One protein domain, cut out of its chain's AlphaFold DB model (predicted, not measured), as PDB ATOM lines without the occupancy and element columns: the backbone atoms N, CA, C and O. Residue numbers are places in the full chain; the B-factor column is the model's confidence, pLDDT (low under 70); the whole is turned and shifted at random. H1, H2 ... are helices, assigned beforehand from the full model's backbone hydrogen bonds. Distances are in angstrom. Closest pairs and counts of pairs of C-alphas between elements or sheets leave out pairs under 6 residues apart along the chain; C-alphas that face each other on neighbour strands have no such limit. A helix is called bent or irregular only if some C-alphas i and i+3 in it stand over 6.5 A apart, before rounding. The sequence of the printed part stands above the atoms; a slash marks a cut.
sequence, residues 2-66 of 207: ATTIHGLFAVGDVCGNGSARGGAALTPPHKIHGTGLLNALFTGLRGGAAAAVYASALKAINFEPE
ATOM      1  N   ALA A   2     236.454 250.282 130.944       86.00
ATOM      2  CA  ALA A   2     235.489 250.270 129.846       86.00
ATOM      3  C   ALA A   2     235.261 251.693 129.327       86.00
ATOM      4  O   ALA A   2     235.173 252.635 130.118       86.00
ATOM      5  N   THR A   3     235.205 251.850 128.007       89.12
ATOM      6  CA  THR A   3     234.870 253.131 127.379       89.12
ATOM      7  C   THR A   3     233.361 253.227 127.136       89.12
ATOM      8  O   THR A   3     232.608 252.303 127.430       89.12
ATOM      9  N   THR A   4     232.900 254.350 126.583       87.88
ATOM     10  CA  THR A   4     231.515 254.486 126.102       87.88
ATOM     11  C   THR A   4     231.266 253.773 124.770       87.88
ATOM     12  O   THR A   4     230.130 253.754 124.305       87.88
ATOM     13  N   ILE A   5     232.303 253.207 124.146       89.56
ATOM     14  CA  ILE A   5     232.202 252.388 122.940       89.56
ATOM     15  C   ILE A   5     232.178 250.921 123.382       89.56
ATOM     16  O   ILE A   5     233.096 250.449 124.056       89.56
ATOM     17  N   HIS A   6     231.116 250.204 123.017       89.44
ATOM     18  CA  HIS A   6     230.967 248.790 123.354       89.44
ATOM     19  C   HIS A   6     232.117 247.964 122.768       89.44
ATOM     20  O   HIS A   6     232.512 248.168 121.625       89.44
ATOM     21  N   GLY A   7     232.673 247.058 123.574       91.00
ATOM     22  CA  GLY A   7     233.818 246.233 123.185       91.00
ATOM     23  C   GLY A   7     235.175 246.944 123.211       91.00
ATOM     24  O   GLY A   7     236.191 246.282 123.028       91.00
ATOM     25  N   LEU A   8     235.230 248.252 123.499       93.25
ATOM     26  CA  LEU A   8     236.483 249.005 123.586       93.25
ATOM     27  C   LEU A   8     236.850 249.336 125.038       93.25
ATOM     28  O   LEU A   8     236.077 249.939 125.794       93.25
ATOM     29  N   PHE A   9     238.091 249.012 125.397       92.88
ATOM     30  CA  PHE A   9     238.673 249.219 126.721       92.88
ATOM     31  C   PHE A   9     240.007 249.955 126.591       92.88
ATOM     32  O   PHE A   9     240.713 249.804 125.601       92.88
ATOM     33  N   ALA A  10     240.366 250.745 127.601       90.44
ATOM     34  CA  ALA A  10     241.592 251.543 127.601       90.44
ATOM     35  C   ALA A  10     242.328 251.422 128.946       90.44
ATOM     36  O   ALA A  10     241.683 251.483 129.995       90.44
ATOM     37  N   VAL A  11     243.649 251.236 128.946       90.31
ATOM     38  CA  VAL A  11     244.481 251.053 130.157       90.31
ATOM     39  C   VAL A  11     245.788 251.837 130.039       90.31
ATOM     40  O   VAL A  11     246.226 252.123 128.932       90.31
ATOM     41  N   GLY A  12     246.409 252.195 131.161       86.69
ATOM     42  CA  GLY A  12     247.608 253.036 131.180       86.69
ATOM     43  C   GLY A  12     247.312 254.505 130.866       86.69
ATOM     44  O   GLY A  12     246.207 255.004 131.109       86.69
ATOM     45  N   ASP A  13     248.300 255.208 130.321       82.88
ATOM     46  CA  ASP A  13     248.256 256.670 130.195       82.88
ATOM     47  C   ASP A  13     247.210 257.165 129.190       82.88
ATOM     48  O   ASP A  13     246.605 258.217 129.400       82.88
ATOM     49  N   VAL A  14     246.875 256.350 128.184       85.00
ATOM     50  CA  VAL A  14     245.814 256.646 127.204       85.00
ATOM     51  C   VAL A  14     244.442 256.885 127.858       85.00
ATOM     52  O   VAL A  14     243.612 257.610 127.315       85.00
ATOM     53  N   CYS A  15     244.194 256.316 129.045       81.81
ATOM     54  CA  CYS A  15     242.946 256.504 129.796       81.81
ATOM     55  C   CYS A  15     243.098 257.384 131.047       81.81
ATOM     56  O   CYS A  15     242.102 257.674 131.716       81.81
ATOM     57  N   GLY A  16     244.319 257.834 131.357       71.38
ATOM     58  CA  GLY A  16     244.640 258.548 132.591       71.38
ATOM     59  C   GLY A  16     243.875 259.860 132.741       71.38
ATOM     60  O   GLY A  16     243.205 260.068 133.753       71.38
ATOM     61  N   ASN A  17     243.855 260.699 131.703       65.50
ATOM     62  CA  ASN A  17     243.087 261.952 131.718       65.50
ATOM     63  C   ASN A  17     241.562 261.719 131.732       65.50
ATOM     64  O   ASN A  17     240.818 262.513 132.303       65.50
ATOM     65  N   GLY A  18     241.086 260.603 131.169       58.66
ATOM     66  CA  GLY A  18     239.671 260.215 131.194       58.66
ATOM     67  C   GLY A  18     239.166 259.752 132.567       58.66
ATOM     68  O   GLY A  18     237.959 259.694 132.779       58.66
ATOM     69  N   SER A  19     240.069 259.453 133.508       61.34
ATOM     70  CA  SER A  19     239.729 259.044 134.879       61.34
ATOM     71  C   SER A  19     239.390 260.209 135.817       61.34
ATOM     72  O   SER A  19     239.060 259.976 136.976       61.34
ATOM     73  N   ALA A  20     239.544 261.459 135.353       64.19
ATOM     74  CA  ALA A  20     239.480 262.696 136.139       64.19
ATOM     75  C   ALA A  20     240.477 262.800 137.315       64.19
ATOM     76  O   ALA A  20     240.599 263.869 137.910       64.19
ATOM     77  N   ARG A  21     241.251 261.744 137.609       64.88
ATOM     78  CA  ARG A  21     242.205 261.675 138.726       64.88
ATOM     79  C   ARG A  21     243.323 262.715 138.629       64.88
ATOM     80  O   ARG A  21     243.759 263.227 139.651       64.88
ATOM     81  N   GLY A  22     243.795 263.000 137.414       63.47
ATOM     82  CA  GLY A  22     244.878 263.962 137.181       63.47
ATOM     83  C   GLY A  22     244.432 265.426 137.209       63.47
ATOM     84  O   GLY A  22     245.249 266.309 137.450       63.47
ATOM     85  N   GLY A  23     243.145 265.723 136.997       73.00
ATOM     86  CA  GLY A  23     242.687 267.104 136.822       73.00
ATOM     87  C   GLY A  23     243.481 267.835 135.728       73.00
ATOM     88  O   GLY A  23     243.631 267.340 134.615       73.00
ATOM     89  N   ALA A  24     244.011 269.013 136.062       68.69
ATOM     90  CA  ALA A  24     244.915 269.779 135.198       68.69
ATOM     91  C   ALA A  24     246.407 269.421 135.387       68.69
ATOM     92  O   ALA A  24     247.282 270.054 134.787       68.69
ATOM     93  N   ALA A  25     246.714 268.441 136.243       68.38
ATOM     94  CA  ALA A  25     248.030 267.827 136.284       68.38
ATOM     95  C   ALA A  25     248.151 266.809 135.143       68.38
ATOM     96  O   ALA A  25     247.186 266.120 134.809       68.38
ATOM     97  N   LEU A  26     249.341 266.706 134.548       62.94
ATOM     98  CA  LEU A  26     249.633 265.640 133.595       62.94
ATOM     99  C   LEU A  26     249.356 264.282 134.242       62.94
ATOM    100  O   LEU A  26     249.578 264.087 135.441       62.94
ATOM    101  N   THR A  27     248.903 263.332 133.425       60.66
ATOM    102  CA  THR A  27     248.831 261.933 133.849       60.66
ATOM    103  C   THR A  27     250.226 261.502 134.354       60.66
ATOM    104  O   THR A  27     251.230 261.926 133.765       60.66
ATOM    105  N   PRO A  28     250.320 260.729 135.457       58.41
ATOM    106  CA  PRO A  28     251.544 260.031 135.864       58.41
ATOM    107  C   PRO A  28     252.391 259.536 134.682       58.41
ATOM    108  O   PRO A  28     251.791 259.082 133.715       58.41
ATOM    109  N   PRO A  29     253.740 259.588 134.723       50.25
ATOM    110  CA  PRO A  29     254.614 259.822 135.884       50.25
ATOM    111  C   PRO A  29     255.109 261.274 136.084       50.25
ATOM    112  O   PRO A  29     255.910 261.524 136.979       50.25
ATOM    113  N   HIS A  30     254.653 262.240 135.288       56.84
ATOM    114  CA  HIS A  30     255.391 263.491 135.035       56.84
ATOM    115  C   HIS A  30     255.626 264.458 136.221       56.84
ATOM    116  O   HIS A  30     256.571 265.235 136.162       56.84
ATOM    117  N   LYS A  31     254.799 264.464 137.284       56.41
ATOM    118  CA  LYS A  31     255.015 265.329 138.479       56.41
ATOM    119  C   LYS A  31     255.225 264.567 139.784       56.41
ATOM    120  O   LYS A  31     255.839 265.090 140.707       56.41
ATOM    121  N   ILE A  32     254.707 263.343 139.867       64.88
ATOM    122  CA  ILE A  32     254.888 262.457 141.016       64.88
ATOM    123  C   ILE A  32     255.608 261.225 140.492       64.88
ATOM    124  O   ILE A  32     254.988 260.307 139.945       64.88
ATOM    125  N   HIS A  33     256.929 261.234 140.622       68.12
ATOM    126  CA  HIS A  33     257.771 260.109 140.237       68.12
ATOM    127  C   HIS A  33     257.232 258.802 140.848       68.12
ATOM    128  O   HIS A  33     256.717 258.783 141.965       68.12
ATOM    129  N   GLY A  34     257.287 257.708 140.085       72.62
ATOM    130  CA  GLY A  34     256.807 256.390 140.525       72.62
ATOM    131  C   GLY A  34     255.296 256.144 140.387       72.62
ATOM    132  O   GLY A  34     254.854 255.006 140.521       72.62
ATOM    133  N   THR A  35     254.486 257.152 140.040       77.38
ATOM    134  CA  THR A  35     253.030 256.948 139.877       77.38
ATOM    135  C   THR A  35     252.625 256.278 138.561       77.38
ATOM    136  O   THR A  35     251.517 255.753 138.482       77.38
ATOM    137  N   GLY A  36     253.497 256.247 137.545       80.12
ATOM    138  CA  GLY A  36     253.195 255.648 136.234       80.12
ATOM    139  C   GLY A  36     252.931 254.140 136.314       80.12
ATOM    140  O   GLY A  36     251.898 253.663 135.849       80.12
ATOM    141  N   LEU A  37     253.806 253.397 137.000       85.25
ATOM    142  CA  LEU A  37     253.645 251.953 137.225       85.25
ATOM    143  C   LEU A  37     252.366 251.635 138.007       85.25
ATOM    144  O   LEU A  37     251.608 250.743 137.632       85.25
ATOM    145  N   LEU A  38     252.085 252.404 139.063       85.06
ATOM    146  CA  LEU A  38     250.855 252.249 139.841       85.06
ATOM    147  C   LEU A  38     249.606 252.581 139.013       85.06
ATOM    148  O   LEU A  38     248.591 251.898 139.143       85.06
ATOM    149  N   ASN A  39     249.672 253.596 138.141       83.38
ATOM    150  CA  ASN A  39     248.592 253.934 137.216       83.38
ATOM    151  C   ASN A  39     248.329 252.785 136.234       83.38
ATOM    152  O   ASN A  39     247.181 252.362 136.075       83.38
ATOM    153  N   ALA A  40     249.383 252.237 135.626       87.06
ATOM    154  CA  ALA A  40     249.287 251.094 134.724       87.06
ATOM    155  C   ALA A  40     248.689 249.865 135.427       87.06
ATOM    156  O   ALA A  40     247.727 249.286 134.924       87.06
ATOM    157  N   LEU A  41     249.171 249.526 136.629       89.94
ATOM    158  CA  LEU A  41     248.644 248.415 137.426       89.94
ATOM    159  C   LEU A  41     247.160 248.612 137.754       89.94
ATOM    160  O   LEU A  41     246.335 247.742 137.479       89.94
ATOM    161  N   PHE A  42     246.797 249.765 138.317       88.06
ATOM    162  CA  PHE A  42     245.423 250.042 138.731       88.06
ATOM    163  C   PHE A  42     244.452 250.032 137.543       88.06
ATOM    164  O   PHE A  42     243.402 249.383 137.583       88.06
ATOM    165  N   THR A  43     244.795 250.744 136.467       88.94
ATOM    166  CA  THR A  43     243.951 250.808 135.267       88.94
ATOM    167  C   THR A  43     243.895 249.467 134.543       88.94
ATOM    168  O   THR A  43     242.835 249.139 134.004       88.94
ATOM    169  N   GLY A  44     244.969 248.674 134.595       91.75
ATOM    170  CA  GLY A  44     245.034 247.289 134.133       91.75
ATOM    171  C   GLY A  44     244.073 246.381 134.895       91.75
ATOM    172  O   GLY A  44     243.225 245.750 134.275       91.75
ATOM    173  N   LEU A  45     244.101 246.396 136.232       91.69
ATOM    174  CA  LEU A  45     243.167 245.622 137.064       91.69
ATOM    175  C   LEU A  45     241.703 245.992 136.785       91.69
ATOM    176  O   LEU A  45     240.838 245.124 136.690       91.69
ATOM    177  N   ARG A  46     241.406 247.286 136.613       89.56
ATOM    178  CA  ARG A  46     240.049 247.760 136.283       89.56
ATOM    179  C   ARG A  46     239.645 247.427 134.843       89.56
ATOM    180  O   ARG A  46     238.500 247.071 134.590       89.56
ATOM    181  N   GLY A  47     240.550 247.609 133.882       91.00
ATOM    182  CA  GLY A  47     240.295 247.394 132.458       91.00
ATOM    183  C   GLY A  47     240.207 245.929 132.076       91.00
ATOM    184  O   GLY A  47     239.256 245.559 131.398       91.00
ATOM    185  N   GLY A  48     241.141 245.116 132.561       93.62
ATOM    186  CA  GLY A  48     241.168 243.675 132.340       93.62
ATOM    187  C   GLY A  48     239.939 242.990 132.925       93.62
ATOM    188  O   GLY A  48     239.281 242.236 132.218       93.62
ATOM    189  N   ALA A  49     239.552 243.322 134.163       93.56
ATOM    190  CA  ALA A  49     238.330 242.778 134.759       93.56
ATOM    191  C   ALA A  49     237.074 243.149 133.948       93.56
ATOM    192  O   ALA A  49     236.234 242.293 133.686       93.56
ATOM    193  N   ALA A  50     236.962 244.404 133.497       92.88
ATOM    194  CA  ALA A  50     235.833 244.835 132.672       92.88
ATOM    195  C   ALA A  50     235.791 244.109 131.312       92.88
ATOM    196  O   ALA A  50     234.718 243.695 130.876       92.88
ATOM    197  N   ALA A  51     236.947 243.919 130.668       95.12
ATOM    198  CA  ALA A  51     237.055 243.179 129.413       95.12
ATOM    199  C   ALA A  51     236.706 241.692 129.588       95.12
ATOM    200  O   ALA A  51     235.981 241.135 128.767       95.12
ATOM    201  N   ALA A  52     237.146 241.066 130.685       95.56
ATOM    202  CA  ALA A  52     236.831 239.674 130.998       95.56
ATOM    203  C   ALA A  52     235.328 239.460 131.249       95.56
ATOM    204  O   ALA A  52     234.749 238.495 130.746       95.56
ATOM    205  N   VAL A  53     234.680 240.379 131.978       94.94
ATOM    206  CA  VAL A  53     233.221 240.360 132.192       94.94
ATOM    207  C   VAL A  53     232.481 240.514 130.866       94.94
ATOM    208  O   VAL A  53     231.557 239.751 130.596       94.94
ATOM    209  N   TYR A  54     232.907 241.450 130.017       94.56
ATOM    210  CA  TYR A  54     232.306 241.656 128.702       94.56
ATOM    211  C   TYR A  54     232.439 240.414 127.809       94.56
ATOM    212  O   TYR A  54     231.438 239.937 127.282       94.56
ATOM    213  N   ALA A  55     233.637 239.832 127.705       95.06
ATOM    214  CA  ALA A  55     233.865 238.620 126.917       95.06
ATOM    215  C   ALA A  55     233.058 237.417 127.442       95.06
ATOM    216  O   ALA A  55     232.472 236.671 126.658       95.06
ATOM    217  N   SER A  56     232.966 237.254 128.766       96.06
ATOM    218  CA  SER A  56     232.154 236.197 129.386       96.06
ATOM    219  C   SER A  56     230.662 236.385 129.113       96.06
ATOM    220  O   SER A  56     229.965 235.407 128.855       96.06
ATOM    221  N   ALA A  57     230.176 237.630 129.124       94.94
ATOM    222  CA  ALA A  57     228.792 237.948 128.795       94.94
ATOM    223  C   ALA A  57     228.462 237.594 127.338       94.94
ATOM    224  O   ALA A  57     227.433 236.967 127.106       94.94
ATOM    225  N   LEU A  58     229.347 237.911 126.380       95.06
ATOM    226  CA  LEU A  58     229.174 237.516 124.974       95.06
ATOM    227  C   LEU A  58     229.134 235.992 124.810       95.06
ATOM    228  O   LEU A  58     228.254 235.461 124.136       95.06
ATOM    229  N   LYS A  59     230.033 235.278 125.499       95.62
ATOM    230  CA  LYS A  59     230.058 233.812 125.491       95.62
ATOM    231  C   LYS A  59     228.772 233.207 126.062       95.62
ATOM    232  O   LYS A  59     228.261 232.241 125.508       95.62
ATOM    233  N   ALA A  60     228.241 233.764 127.151       96.94
ATOM    234  CA  ALA A  60     227.029 233.259 127.800       96.94
ATOM    235  C   ALA A  60     225.782 233.360 126.906       96.94
ATOM    236  O   ALA A  60     224.882 232.532 127.023       96.94
ATOM    237  N   ILE A  61     225.744 234.343 126.002       96.75
ATOM    238  CA  ILE A  61     224.668 234.511 125.012       96.75
ATOM    239  C   ILE A  61     225.008 233.895 123.647       96.75
ATOM    240  O   ILE A  61     224.267 234.108 122.690       96.75
ATOM    241  N   ASN A  62     226.122 233.159 123.544       94.88
ATOM    242  CA  ASN A  62     226.640 232.589 122.299       94.88
ATOM    243  C   ASN A  62     226.732 233.620 121.153       94.88
ATOM    244  O   ASN A  62     226.411 233.321 120.004       94.88
ATOM    245  N   PHE A  63     227.125 234.852 121.488       93.69
ATOM    246  CA  PHE A  63     227.299 235.933 120.526       93.69
ATOM    247  C   PHE A  63     228.765 236.053 120.128       93.69
ATOM    248  O   PHE A  63     229.633 236.279 120.975       93.69
ATOM    249  N   GLU A  64     229.019 235.976 118.828       90.06
ATOM    250  CA  GLU A  64     230.325 236.208 118.228       90.06
ATOM    251  C   GLU A  64     230.222 237.427 117.299       90.06
ATOM    252  O   GLU A  64     229.376 237.431 116.403       90.06
ATOM    253  N   PRO A  65     231.008 238.497 117.526       89.00
ATOM    254  CA  PRO A  65     230.981 239.662 116.652       89.00
ATOM    255  C   PRO A  65     231.418 239.289 115.233       89.00
ATOM    256  O   PRO A  65     232.485 238.705 115.045       89.00
ATOM    257  N   GLU A  66     230.627 239.671 114.234       92.62
ATOM    258  CA  GLU A  66     231.002 239.481 112.835       92.62
ATOM    259  C   GLU A  66     232.207 240.354 112.461       92.62
ATOM    260  O   GLU A  66     232.311 241.521 112.855       92.62
TER     261      GLU A  66
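This is residues 2 to 66 of the 207 residues of the protein "Succ_DH_flav_C domain-containing protein" of Candidatus Bathyarchaeota archaeon (UniProt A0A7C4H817). One long helix, H2, makes the length of a rod, and the chain before it, with loop residues 2 to 12, the short helix H1 and a long link, lies along one side of H2. Residues 56 to 62, of which 56 to 60 belong to H2, stick out. The printed part has 65 residues with two named helices, H1 then H2, and no named strand; its class is all helix. It is loose, with a radius of gyration of the C-alphas of 14.5 A, and spans 46 by 18 by 16 A.

H2, residues 35 to 60, touches H1, residues 13 to 19, with its residues 36 to 43 alone. The closest C-alphas are those of Ala 40 and Asp 13, 7.3 A apart. Their lines are about perpendicular, at 82 degrees. In H2 every O i to N i+4 pair is within hydrogen-bond range; in H1 1 of 3 is, beside 3 of 4 O i to N i+3 pairs.

H2 runs 37.2 A from C-alpha 35 at (253.030, 256.948, 139.877) to C-alpha 60 at (227.029, 233.259, 127.800). H1 is irregular, with C-alphas 14 and 17 7.5 A apart.

The C-alphas farthest apart, of Lys 31 and Asn 62, are 46.2 A apart. The printed part has no cut. The link from H1 to H2, residues 20 to 34, is long. Residues 17 to 22 and 24 to 33 have pLDDT under 70.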